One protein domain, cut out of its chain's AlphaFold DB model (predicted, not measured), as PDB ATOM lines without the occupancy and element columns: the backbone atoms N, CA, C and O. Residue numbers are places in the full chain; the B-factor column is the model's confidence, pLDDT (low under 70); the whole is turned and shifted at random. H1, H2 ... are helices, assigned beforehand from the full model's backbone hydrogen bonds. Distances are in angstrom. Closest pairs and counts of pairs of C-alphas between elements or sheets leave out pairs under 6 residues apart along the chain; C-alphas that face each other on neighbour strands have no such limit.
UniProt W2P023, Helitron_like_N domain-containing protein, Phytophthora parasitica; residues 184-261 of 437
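AT A GLANCE: This is residues 184 to 261 of the 437 residues of the protein "Helitron_like_N domain-containing protein" of Phytophthora parasitica (UniProt W2P023). One long helix, H1, makes one side of an open loop, and four shorter helices make the rest: H2 and H3 lead away from its last residues, and H4 and H5 come back until H5 packs on its side. The contacts between helices are few, and residues 184 to 189 of H1 stick out. The printed part has 78 residues with five named helices, in the order H1 H2 H3 H4 H5, and no named strand; the class is all helix. It is loose, with a radius of gyration of the C-alphas of 15.1 A and spans of 40 by 32 by 19 A.

HOW THE PARTS SIT: H1, residues 184 to 208, touches H5, residues 252 to 256, with its residues 198 to 205 alone; their closest C-alphas, of Lys 201 and Val 255, are 5.4 A apart. H2, residues 210 to 220, is close to H1 but not clearly touching, with the C-alphas of Ser 206 and Leu 213 closest at 6.9 A. They run opposite ways at a steep tilt of 67 degrees, only just short of perpendicular. H3, residues 223 to 234, touches H4, residues 239 to 249, with its residues 228 to 232 alone, the C-alphas of Ala 232 and Ala 241 closest at 4.6 A. H2 and H4 are only just apart, closest 8.3 A, and H4 and H5 meet only through their link. Every O i to N i+4 pair is within hydrogen-bond range in H2, H3, H4 and H5, and 20 of 21 in H1.

IN THESE COORDINATES: H1 begins at C-alpha 184 (27.939, -47.868, -13.072) and measures 35.7 A from first to last C-alpha. H2 measures 14.9 A, H3 17.4 A and H4 15.1 A. H5 ends at C-alpha 256 (35.752, -34.146, 4.869).

THE WHOLE: The C-alphas farthest apart, of Leu 185 and Pro 239, are 42.8 A apart. The printed part has no cut, the four links are tight, and no printed residue is under 70 in pLDDT.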
ATOM      1  N   THR A 184      28.640 -47.542 -14.321       92.69
ATOM      2  CA  THR A 184      27.939 -47.868 -13.072       92.69
ATOM      3  C   THR A 184      28.873 -48.527 -12.059       92.69
ATOM      4  O   THR A 184      28.841 -48.167 -10.881       92.69
ATOM      5  N   LEU A 185      29.746 -49.437 -12.499       93.69
ATOM      6  CA  LEU A 185      30.771 -50.044 -11.655       93.69
ATOM      7  C   LEU A 185      31.758 -48.982 -11.169       93.69
ATOM      8  O   LEU A 185      31.998 -48.892  -9.967       93.69
ATOM      9  N   ILE A 186      32.287 -48.146 -12.070       92.88
ATOM     10  CA  ILE A 186      33.226 -47.071 -11.713       92.88
ATOM     11  C   ILE A 186      32.611 -46.147 -10.657       92.88
ATOM     12  O   ILE A 186      33.226 -45.892  -9.622       92.88
ATOM     13  N   ALA A 187      31.375 -45.690 -10.874       92.44
ATOM     14  CA  ALA A 187      30.663 -44.839  -9.927       92.44
ATOM     15  C   ALA A 187      30.423 -45.541  -8.580       92.44
ATOM     16  O   ALA A 187      30.564 -44.916  -7.528       92.44
ATOM     17  N   THR A 188      30.111 -46.841  -8.597       93.00
ATOM     18  CA  THR A 188      29.915 -47.652  -7.384       93.00
ATOM     19  C   THR A 188      31.204 -47.748  -6.570       93.00
ATOM     20  O   THR A 188      31.199 -47.443  -5.375       93.00
ATOM     21  N   LEU A 189      32.317 -48.097  -7.221       93.06
ATOM     22  CA  LEU A 189      33.637 -48.203  -6.596       93.06
ATOM     23  C   LEU A 189      34.117 -46.842  -6.070       93.06
ATOM     24  O   LEU A 189      34.609 -46.746  -4.945       93.06
ATOM     25  N   PHE A 190      33.906 -45.767  -6.832       92.44
ATOM     26  CA  PHE A 190      34.260 -44.407  -6.424       92.44
ATOM     27  C   PHE A 190      33.433 -43.916  -5.225       92.44
ATOM     28  O   PHE A 190      33.974 -43.318  -4.290       92.44
ATOM     29  N   ASN A 191      32.127 -44.197  -5.206       92.38
ATOM     30  CA  ASN A 191      31.267 -43.851  -4.076       92.38
ATOM     31  C   ASN A 191      31.673 -44.634  -2.819       92.38
ATOM     32  O   ASN A 191      31.818 -44.041  -1.749       92.38
ATOM     33  N   GLN A 192      31.949 -45.934  -2.953       91.94
ATOM     34  CA  GLN A 192      32.472 -46.748  -1.856       91.94
ATOM     35  C   GLN A 192      33.809 -46.209  -1.329       91.94
ATOM     36  O   GLN A 192      33.981 -46.080  -0.117       91.94
ATOM     37  N   MET A 193      34.738 -45.826  -2.214       91.69
ATOM     38  CA  MET A 193      36.007 -45.204  -1.824       91.69
ATOM     39  C   MET A 193      35.777 -43.951  -0.964       91.69
ATOM     40  O   MET A 193      36.392 -43.820   0.099       91.69
ATOM     41  N   GLN A 194      34.876 -43.053  -1.378       92.44
ATOM     42  CA  GLN A 194      34.540 -41.849  -0.610       92.44
ATOM     43  C   GLN A 194      33.896 -42.177   0.743       92.44
ATOM     44  O   GLN A 194      34.316 -41.627   1.767       92.44
ATOM     45  N   ARG A 195      32.920 -43.099   0.781       91.31
ATOM     46  CA  ARG A 195      32.274 -43.535   2.031       91.31
ATOM     47  C   ARG A 195      33.286 -44.132   3.000       91.31
ATOM     48  O   ARG A 195      33.345 -43.718   4.156       91.31
ATOM     49  N   HIS A 196      34.129 -45.052   2.539       91.62
ATOM     50  CA  HIS A 196      35.129 -45.696   3.386       91.62
ATOM     51  C   HIS A 196      36.190 -44.696   3.864       91.62
ATOM     52  O   HIS A 196      36.626 -44.773   5.014       91.62
ATOM     53  N   ALA A 197      36.584 -43.718   3.038       91.38
ATOM     54  CA  ALA A 197      37.454 -42.623   3.469       91.38
ATOM     55  C   ALA A 197      36.812 -41.797   4.598       91.38
ATOM     56  O   ALA A 197      37.468 -41.542   5.613       91.38
ATOM     57  N   ALA A 198      35.529 -41.450   4.464       90.81
ATOM     58  CA  ALA A 198      34.775 -40.734   5.488       90.81
ATOM     59  C   ALA A 198      34.664 -41.541   6.793       90.81
ATOM     60  O   ALA A 198      34.988 -41.019   7.859       90.81
ATOM     61  N   VAL A 199      34.287 -42.823   6.718       90.00
ATOM     62  CA  VAL A 199      34.151 -43.708   7.890       90.00
ATOM     63  C   VAL A 199      35.490 -43.878   8.609       90.00
ATOM     64  O   VAL A 199      35.573 -43.652   9.817       90.00
ATOM     65  N   ARG A 200      36.572 -44.189   7.878       89.19
ATOM     66  CA  ARG A 200      37.917 -44.328   8.468       89.19
ATOM     67  C   ARG A 200      38.379 -43.036   9.135       89.19
ATOM     68  O   ARG A 200      38.975 -43.075  10.214       89.19
ATOM     69  N   LYS A 201      38.116 -41.882   8.515       89.69
ATOM     70  CA  LYS A 201      38.497 -40.590   9.089       89.69
ATOM     71  C   LYS A 201      37.650 -40.228  10.303       89.69
ATOM     72  O   LYS A 201      38.218 -39.753  11.281       89.69
ATOM     73  N   ALA A 202      36.346 -40.493  10.281       86.06
ATOM     74  CA  ALA A 202      35.458 -40.295  11.424       86.06
ATOM     75  C   ALA A 202      35.880 -41.161  12.620       86.06
ATOM     76  O   ALA A 202      36.012 -40.644  13.731       86.06
ATOM     77  N   ALA A 203      36.204 -42.437  12.380       86.25
ATOM     78  CA  ALA A 203      36.725 -43.338  13.404       86.25
ATOM     79  C   ALA A 203      38.006 -42.782  14.051       86.25
ATOM     80  O   ALA A 203      38.096 -42.707  15.271       86.25
ATOM     81  N   ARG A 204      38.967 -42.286  13.258       84.88
ATOM     82  CA  ARG A 204      40.184 -41.637  13.790       84.88
ATOM     83  C   ARG A 204      39.904 -40.297  14.475       84.88
ATOM     84  O   ARG A 204      40.538 -39.962  15.468       84.88
ATOM     85  N   ALA A 205      38.962 -39.514  13.963       83.88
ATOM     86  CA  ALA A 205      38.604 -38.229  14.551       83.88
ATOM     87  C   ALA A 205      37.963 -38.386  15.938       83.88
ATOM     88  O   ALA A 205      38.095 -37.482  16.762       83.88
ATOM     89  N   SER A 206      37.332 -39.531  16.223       75.12
ATOM     90  CA  SER A 206      36.820 -39.854  17.561       75.12
ATOM     91  C   SER A 206      37.919 -39.856  18.627       75.12
ATOM     92  O   SER A 206      37.662 -39.441  19.753       75.12
ATOM     93  N   THR A 207      39.158 -40.213  18.265       80.75
ATOM     94  CA  THR A 207      40.300 -40.205  19.187       80.75
ATOM     95  C   THR A 207      41.049 -38.872  19.165       80.75
ATOM     96  O   THR A 207      41.395 -38.349  20.221       80.75
ATOM     97  N   THR A 208      41.275 -38.270  17.990       80.44
ATOM     98  CA  THR A 208      42.109 -37.055  17.865       80.44
ATOM     99  C   THR A 208      41.344 -35.742  18.054       80.44
ATOM    100  O   THR A 208      41.940 -34.722  18.394       80.44
ATOM    101  N   HIS A 209      40.024 -35.743  17.845       81.25
ATOM    102  CA  HIS A 209      39.153 -34.561  17.896       81.25
ATOM    103  C   HIS A 209      37.893 -34.790  18.750       81.25
ATOM    104  O   HIS A 209      36.862 -34.148  18.523       81.25
ATOM    105  N   ALA A 210      37.984 -35.656  19.766       80.50
ATOM    106  CA  ALA A 210      36.873 -36.069  20.630       80.50
ATOM    107  C   ALA A 210      36.022 -34.893  21.145       80.50
ATOM    108  O   ALA A 210      34.803 -34.895  21.003       80.50
ATOM    109  N   LYS A 211      36.660 -33.835  21.668       81.12
ATOM    110  CA  LYS A 211      35.964 -32.645  22.200       81.12
ATOM    111  C   LYS A 211      35.139 -31.909  21.138       81.12
ATOM    112  O   LYS A 211      34.068 -31.390  21.438       81.12
ATOM    113  N   THR A 212      35.630 -31.843  19.901       76.31
ATOM    114  CA  THR A 212      34.927 -31.187  18.786       76.31
ATOM    115  C   THR A 212      33.742 -32.029  18.324       76.31
ATOM    116  O   THR A 212      32.662 -31.489  18.097       76.31
ATOM    117  N   LEU A 213      33.911 -33.352  18.252       76.69
ATOM    118  CA  LEU A 213      32.828 -34.268  17.899       76.69
ATOM    119  C   LEU A 213      31.769 -34.380  18.999       76.69
ATOM    120  O   LEU A 213      30.589 -34.468  18.690       76.69
ATOM    121  N   GLN A 214      32.149 -34.293  20.274       79.56
ATOM    122  CA  GLN A 214      31.197 -34.250  21.383       79.56
ATOM    123  C   GLN A 214      30.327 -32.988  21.322       79.56
ATOM    124  O   GLN A 214      29.111 -33.077  21.478       79.56
ATOM    125  N   LYS A 215      30.923 -31.825  21.021       75.81
ATOM    126  CA  LYS A 215      30.173 -30.582  20.775       75.81
ATOM    127  C   LYS A 215      29.218 -30.721  19.590       75.81
ATOM    128  O   LYS A 215      28.093 -30.241  19.670       75.81
ATOM    129  N   LEU A 216      29.642 -31.397  18.518       75.75
ATOM    130  CA  LEU A 216      28.755 -31.714  17.398       75.75
ATOM    131  C   LEU A 216      27.612 -32.629  17.834       75.75
ATOM    132  O   LEU A 216      26.475 -32.353  17.488       75.75
ATOM    133  N   GLY A 217      27.895 -33.690  18.590       77.19
ATOM    134  CA  GLY A 217      26.882 -34.624  19.077       77.19
ATOM    135  C   GLY A 217      25.845 -33.937  19.963       77.19
ATOM    136  O   GLY A 217      24.649 -34.143  19.779       77.19
ATOM    137  N   GLN A 218      26.287 -33.053  20.860       77.88
ATOM    138  CA  GLN A 218      25.409 -32.223  21.691       77.88
ATOM    139  C   GLN A 218      24.564 -31.261  20.848       77.88
ATOM    140  O   GLN A 218      23.365 -31.136  21.085       77.88
ATOM    141  N   LEU A 219      25.168 -30.621  19.840       74.69
ATOM    142  CA  LEU A 219      24.459 -29.752  18.905       74.69
ATOM    143  C   LEU A 219      23.414 -30.548  18.104       74.69
ATOM    144  O   LEU A 219      22.249 -30.178  18.087       74.69
ATOM    145  N   ALA A 220      23.811 -31.669  17.501       75.19
ATOM    146  CA  ALA A 220      22.976 -32.505  16.642       75.19
ATOM    147  C   ALA A 220      21.807 -33.164  17.389       75.19
ATOM    148  O   ALA A 220      20.733 -33.329  16.816       75.19
ATOM    149  N   SER A 221      22.005 -33.504  18.664       77.56
ATOM    150  CA  SER A 221      20.978 -34.121  19.515       77.56
ATOM    151  C   SER A 221      19.987 -33.104  20.100       77.56
ATOM    152  O   SER A 221      18.998 -33.489  20.719       77.56
ATOM    153  N   GLY A 222      20.230 -31.801  19.927       77.94
ATOM    154  CA  GLY A 222      19.355 -30.751  20.436       77.94
ATOM    155  C   GLY A 222      18.096 -30.565  19.584       77.94
ATOM    156  O   GLY A 222      18.170 -30.374  18.371       77.94
ATOM    157  N   VAL A 223      16.924 -30.507  20.225       74.75
ATOM    158  CA  VAL A 223      15.635 -30.200  19.562       74.75
ATOM    159  C   VAL A 223      15.685 -28.848  18.829       74.75
ATOM    160  O   VAL A 223      15.128 -28.693  17.739       74.75
ATOM    161  N   GLU A 224      16.427 -27.888  19.380       80.38
ATOM    162  CA  GLU A 224      16.623 -26.553  18.805       80.38
ATOM    163  C   GLU A 224      17.516 -26.547  17.558       80.38
ATOM    164  O   GLU A 224      17.373 -25.676  16.698       80.38
ATOM    165  N   PHE A 225      18.394 -27.540  17.389       83.56
ATOM    166  CA  PHE A 225      19.231 -27.638  16.194       83.56
ATOM    167  C   PHE A 225      18.411 -28.034  14.970       83.56
ATOM    168  O   PHE A 225      18.544 -27.410  13.919       83.56
ATOM    169  N   ARG A 226      17.477 -28.985  15.114       84.25
ATOM    170  CA  ARG A 226      16.539 -29.332  14.034       84.25
ATOM    171  C   ARG A 226      15.684 -28.130  13.621       84.25
ATOM    172  O   ARG A 226      15.529 -27.884  12.427       84.25
ATOM    173  N   LYS A 227      15.165 -27.360  14.585       87.56
ATOM    174  CA  LYS A 227      14.424 -26.116  14.301       87.56
ATOM    175  C   LYS A 227      15.301 -25.086  13.588       87.56
ATOM    176  O   LYS A 227      14.870 -24.507  12.598       87.56
ATOM    177  N   SER A 228      16.541 -24.915  14.043       86.06
ATOM    178  CA  SER A 228      17.514 -24.002  13.430       86.06
ATOM    179  C   SER A 228      17.859 -24.401  11.994       86.06
ATOM    180  O   SER A 228      17.967 -23.533  11.135       86.06
ATOM    181  N   LEU A 229      17.974 -25.703  11.705       88.50
ATOM    182  CA  LEU A 229      18.178 -26.217  10.348       88.50
ATOM    183  C   LEU A 229      16.968 -25.954   9.445       88.50
ATOM    184  O   LEU A 229      17.145 -25.525   8.310       88.50
ATOM    185  N   LEU A 230      15.744 -26.169   9.939       89.38
ATOM    186  CA  LEU A 230      14.521 -25.873   9.183       89.38
ATOM    187  C   LEU A 230      14.375 -24.369   8.909       89.38
ATOM    188  O   LEU A 230      14.059 -23.974   7.790       89.38
ATOM    189  N   ALA A 231      14.668 -23.527   9.901       89.31
ATOM    190  CA  ALA A 231      14.673 -22.077   9.738       89.31
ATOM    191  C   ALA A 231      15.743 -21.618   8.735       89.31
ATOM    192  O   ALA A 231      15.464 -20.757   7.903       89.31
ATOM    193  N   ALA A 232      16.939 -22.217   8.771       91.31
ATOM    194  CA  ALA A 232      18.009 -21.935   7.818       91.31
ATOM    195  C   ALA A 232      17.676 -22.416   6.398       91.31
ATOM    196  O   ALA A 232      17.989 -21.714   5.446       91.31
ATOM    197  N   LYS A 233      16.996 -23.562   6.249       91.44
ATOM    198  CA  LYS A 233      16.494 -24.041   4.950       91.44
ATOM    199  C   LYS A 233      15.530 -23.034   4.321       91.44
ATOM    200  O   LYS A 233      15.615 -22.782   3.127       91.44
ATOM    201  N   ASN A 234      14.629 -22.470   5.124       93.69
ATOM    202  CA  ASN A 234      13.631 -21.516   4.643       93.69
ATOM    203  C   ASN A 234      14.211 -20.103   4.441       93.69
ATOM    204  O   ASN A 234      13.689 -19.354   3.629       93.69
ATOM    205  N   ASN A 235      15.276 -19.739   5.170       93.12
ATOM    206  CA  ASN A 235      15.922 -18.422   5.117       93.12
ATOM    207  C   ASN A 235      17.465 -18.544   5.117       93.12
ATOM    208  O   ASN A 235      18.106 -18.246   6.141       93.12
ATOM    209  N   PRO A 236      18.077 -18.966   3.992       89.19
ATOM    210  CA  PRO A 236      19.503 -19.314   3.921       89.19
ATOM    211  C   PRO A 236      20.446 -18.126   4.149       89.19
ATOM    212  O   PRO A 236      21.519 -18.290   4.732       89.19
ATOM    213  N   ASP A 237      20.033 -16.912   3.777       93.19
ATOM    214  CA  ASP A 237      20.863 -15.708   3.910       93.19
ATOM    215  C   ASP A 237      20.778 -15.018   5.271       93.19
ATOM    216  O   ASP A 237      21.514 -14.055   5.535       93.19
ATOM    217  N   SER A 238      19.912 -15.513   6.158       94.12
ATOM    218  CA  SER A 238      19.740 -14.939   7.487       94.12
ATOM    219  C   SER A 238      21.050 -14.996   8.296       94.12
ATOM    220  O   SER A 238      21.816 -15.962   8.195       94.12
ATOM    221  N   PRO A 239      21.323 -14.011   9.175       93.00
ATOM    222  CA  PRO A 239      22.503 -14.049  10.041       93.00
ATOM    223  C   PRO A 239      22.579 -15.320  10.902       93.00
ATOM    224  O   PRO A 239      23.667 -15.807  11.203       93.00
ATOM    225  N   ALA A 240      21.425 -15.877  11.286       87.75
ATOM    226  CA  ALA A 240      21.338 -17.134  12.022       87.75
ATOM    227  C   ALA A 240      21.787 -18.333  11.170       87.75
ATOM    228  O   ALA A 240      22.619 -19.114  11.631       87.75
ATOM    229  N   ALA A 241      21.317 -18.437   9.922       90.00
ATOM    230  CA  ALA A 241      21.736 -19.478   8.985       90.00
ATOM    231  C   ALA A 241      23.236 -19.395   8.668       90.00
ATOM    232  O   ALA A 241      23.936 -20.405   8.733       90.00
ATOM    233  N   LYS A 242      23.771 -18.187   8.446       90.44
ATOM    234  CA  LYS A 242      25.212 -17.968   8.221       90.44
ATOM    235  C   LYS A 242      26.060 -18.397   9.423       90.44
ATOM    236  O   LYS A 242      27.075 -19.069   9.246       90.44
ATOM    237  N   ARG A 243      25.636 -18.075  10.654       87.12
ATOM    238  CA  ARG A 243      26.312 -18.527  11.891       87.12
ATOM    239  C   ARG A 243      26.244 -20.043  12.077       87.12
ATOM    240  O   ARG A 243      27.237 -20.651  12.486       87.12
ATOM    241  N   LEU A 244      25.097 -20.650  11.772       86.44
ATOM    242  CA  LEU A 244      24.915 -22.099  11.818       86.44
ATOM    243  C   LEU A 244      25.848 -22.790  10.818       86.44
ATOM    244  O   LEU A 244      26.607 -23.677  11.202       86.44
ATOM    245  N   ASN A 245      25.867 -22.317   9.571       87.31
ATOM    246  CA  ASN A 245      26.745 -22.828   8.526       87.31
ATOM    247  C   ASN A 245      28.225 -22.681   8.910       87.31
ATOM    248  O   ASN A 245      28.975 -23.649   8.860       87.31
ATOM    249  N   ALA A 246      28.645 -21.511   9.407       84.94
ATOM    250  CA  ALA A 246      30.012 -21.301   9.888       84.94
ATOM    251  C   ALA A 246      30.399 -22.262  11.028       84.94
ATOM    252  O   ALA A 246      31.546 -22.701  11.108       84.94
ATOM    253  N   SER A 247      29.450 -22.612  11.901       80.69
ATOM    254  CA  SER A 247      29.675 -23.577  12.983       80.69
ATOM    255  C   SER A 247      29.846 -25.000  12.447       80.69
ATOM    256  O   SER A 247      30.762 -25.703  12.872       80.69
ATOM    257  N   LEU A 248      29.032 -25.406  11.469       82.62
ATOM    258  CA  LEU A 248      29.151 -26.706  10.800       82.62
ATOM    259  C   LEU A 248      30.439 -26.809   9.974       82.62
ATOM    260  O   LEU A 248      31.152 -27.806  10.072       82.62
ATOM    261  N   LEU A 249      30.804 -25.757   9.239       83.94
ATOM    262  CA  LEU A 249      32.027 -25.685   8.434       83.94
ATOM    263  C   LEU A 249      33.319 -25.731   9.258       83.94
ATOM    264  O   LEU A 249      34.379 -25.975   8.697       83.94
ATOM    265  N   ARG A 250      33.270 -25.542  10.582       78.31
ATOM    266  CA  ARG A 250      34.424 -25.794  11.466       78.31
ATOM    267  C   ARG A 250      34.615 -27.272  11.790       78.31
ATOM    268  O   ARG A 250      35.703 -27.670  12.196       78.31
ATOM    269  N   ILE A 251      33.563 -28.071  11.647       78.06
ATOM    270  CA  ILE A 251      33.529 -29.465  12.089       78.06
ATOM    271  C   ILE A 251      33.600 -30.408  10.888       78.06
ATOM    272  O   ILE A 251      34.375 -31.360  10.905       78.06
ATOM    273  N   LEU A 252      32.862 -30.113   9.816       81.75
ATOM    274  CA  LEU A 252      32.840 -30.919   8.594       81.75
ATOM    275  C   LEU A 252      34.231 -31.174   7.976       81.75
ATOM    276  O   LEU A 252      34.472 -32.319   7.588       81.75
ATOM    277  N   PRO A 253      35.192 -30.222   7.949       84.25
ATOM    278  CA  PRO A 253      36.529 -30.481   7.413       84.25
ATOM    279  C   PRO A 253      37.310 -31.556   8.175       84.25
ATOM    280  O   PRO A 253      38.205 -32.170   7.596       84.25
ATOM    281  N   VAL A 254      36.982 -31.813   9.451       83.00
ATOM    282  CA  VAL A 254      37.661 -32.833  10.271       83.00
ATOM    283  C   VAL A 254      37.537 -34.214   9.630       83.00
ATOM    284  O   VAL A 254      38.500 -34.981   9.638       83.00
ATOM    285  N   VAL A 255      36.371 -34.515   9.053       83.88
ATOM    286  CA  VAL A 255      36.109 -35.765   8.324       83.88
ATOM    287  C   VAL A 255      36.280 -35.563   6.820       83.88
ATOM    288  O   VAL A 255      36.904 -36.381   6.150       83.88
ATOM    289  N   GLY A 256      35.779 -34.444   6.296       85.88
ATOM    290  CA  GLY A 256      35.752 -34.146   4.869       85.88
ATOM    291  C   GLY A 256      37.125 -33.962   4.231       85.88
ATOM    292  O   GLY A 256      37.277 -34.254   3.054       85.88
ATOM    293  N   GLY A 257      38.144 -33.531   4.981       86.00
ATOM    294  CA  GLY A 257      39.461 -33.207   4.422       86.00
ATOM    295  C   GLY A 257      40.229 -34.383   3.803       86.00
ATOM    296  O   GLY A 257      41.237 -34.150   3.146       86.00
ATOM    297  N   THR A 258      39.788 -35.626   4.013       87.44
ATOM    298  CA  THR A 258      40.378 -36.831   3.398       87.44
ATOM    299  C   THR A 258      39.459 -37.506   2.388       87.44
ATOM    300  O   THR A 258      39.782 -38.595   1.924       87.44
ATOM    301  N   ILE A 259      38.284 -36.934   2.118       91.25
ATOM    302  CA  ILE A 259      37.348 -37.482   1.138       91.25
ATOM    303  C   ILE A 259      37.791 -36.980  -0.241       91.25
ATOM    304  O   ILE A 259      37.770 -35.758  -0.443       91.25
ATOM    305  N   PRO A 260      38.166 -37.881  -1.169       87.62
ATOM    306  CA  PRO A 260      38.637 -37.496  -2.492       87.62
ATOM    307  C   PRO A 260      37.626 -36.629  -3.239       87.62
ATOM    308  O   PRO A 260      36.423 -36.884  -3.192       87.62
ATOM    309  N   PHE A 261      38.125 -35.613  -3.933       85.50
ATOM    310  CA  PHE A 261      37.386 -34.617  -4.707       85.50
ATOM    311  C   PHE A 261      36.404 -33.750  -3.911       85.50
ATOM    312  O   PHE A 261      35.699 -32.933  -4.511       85.50
TER     313      PHE A 261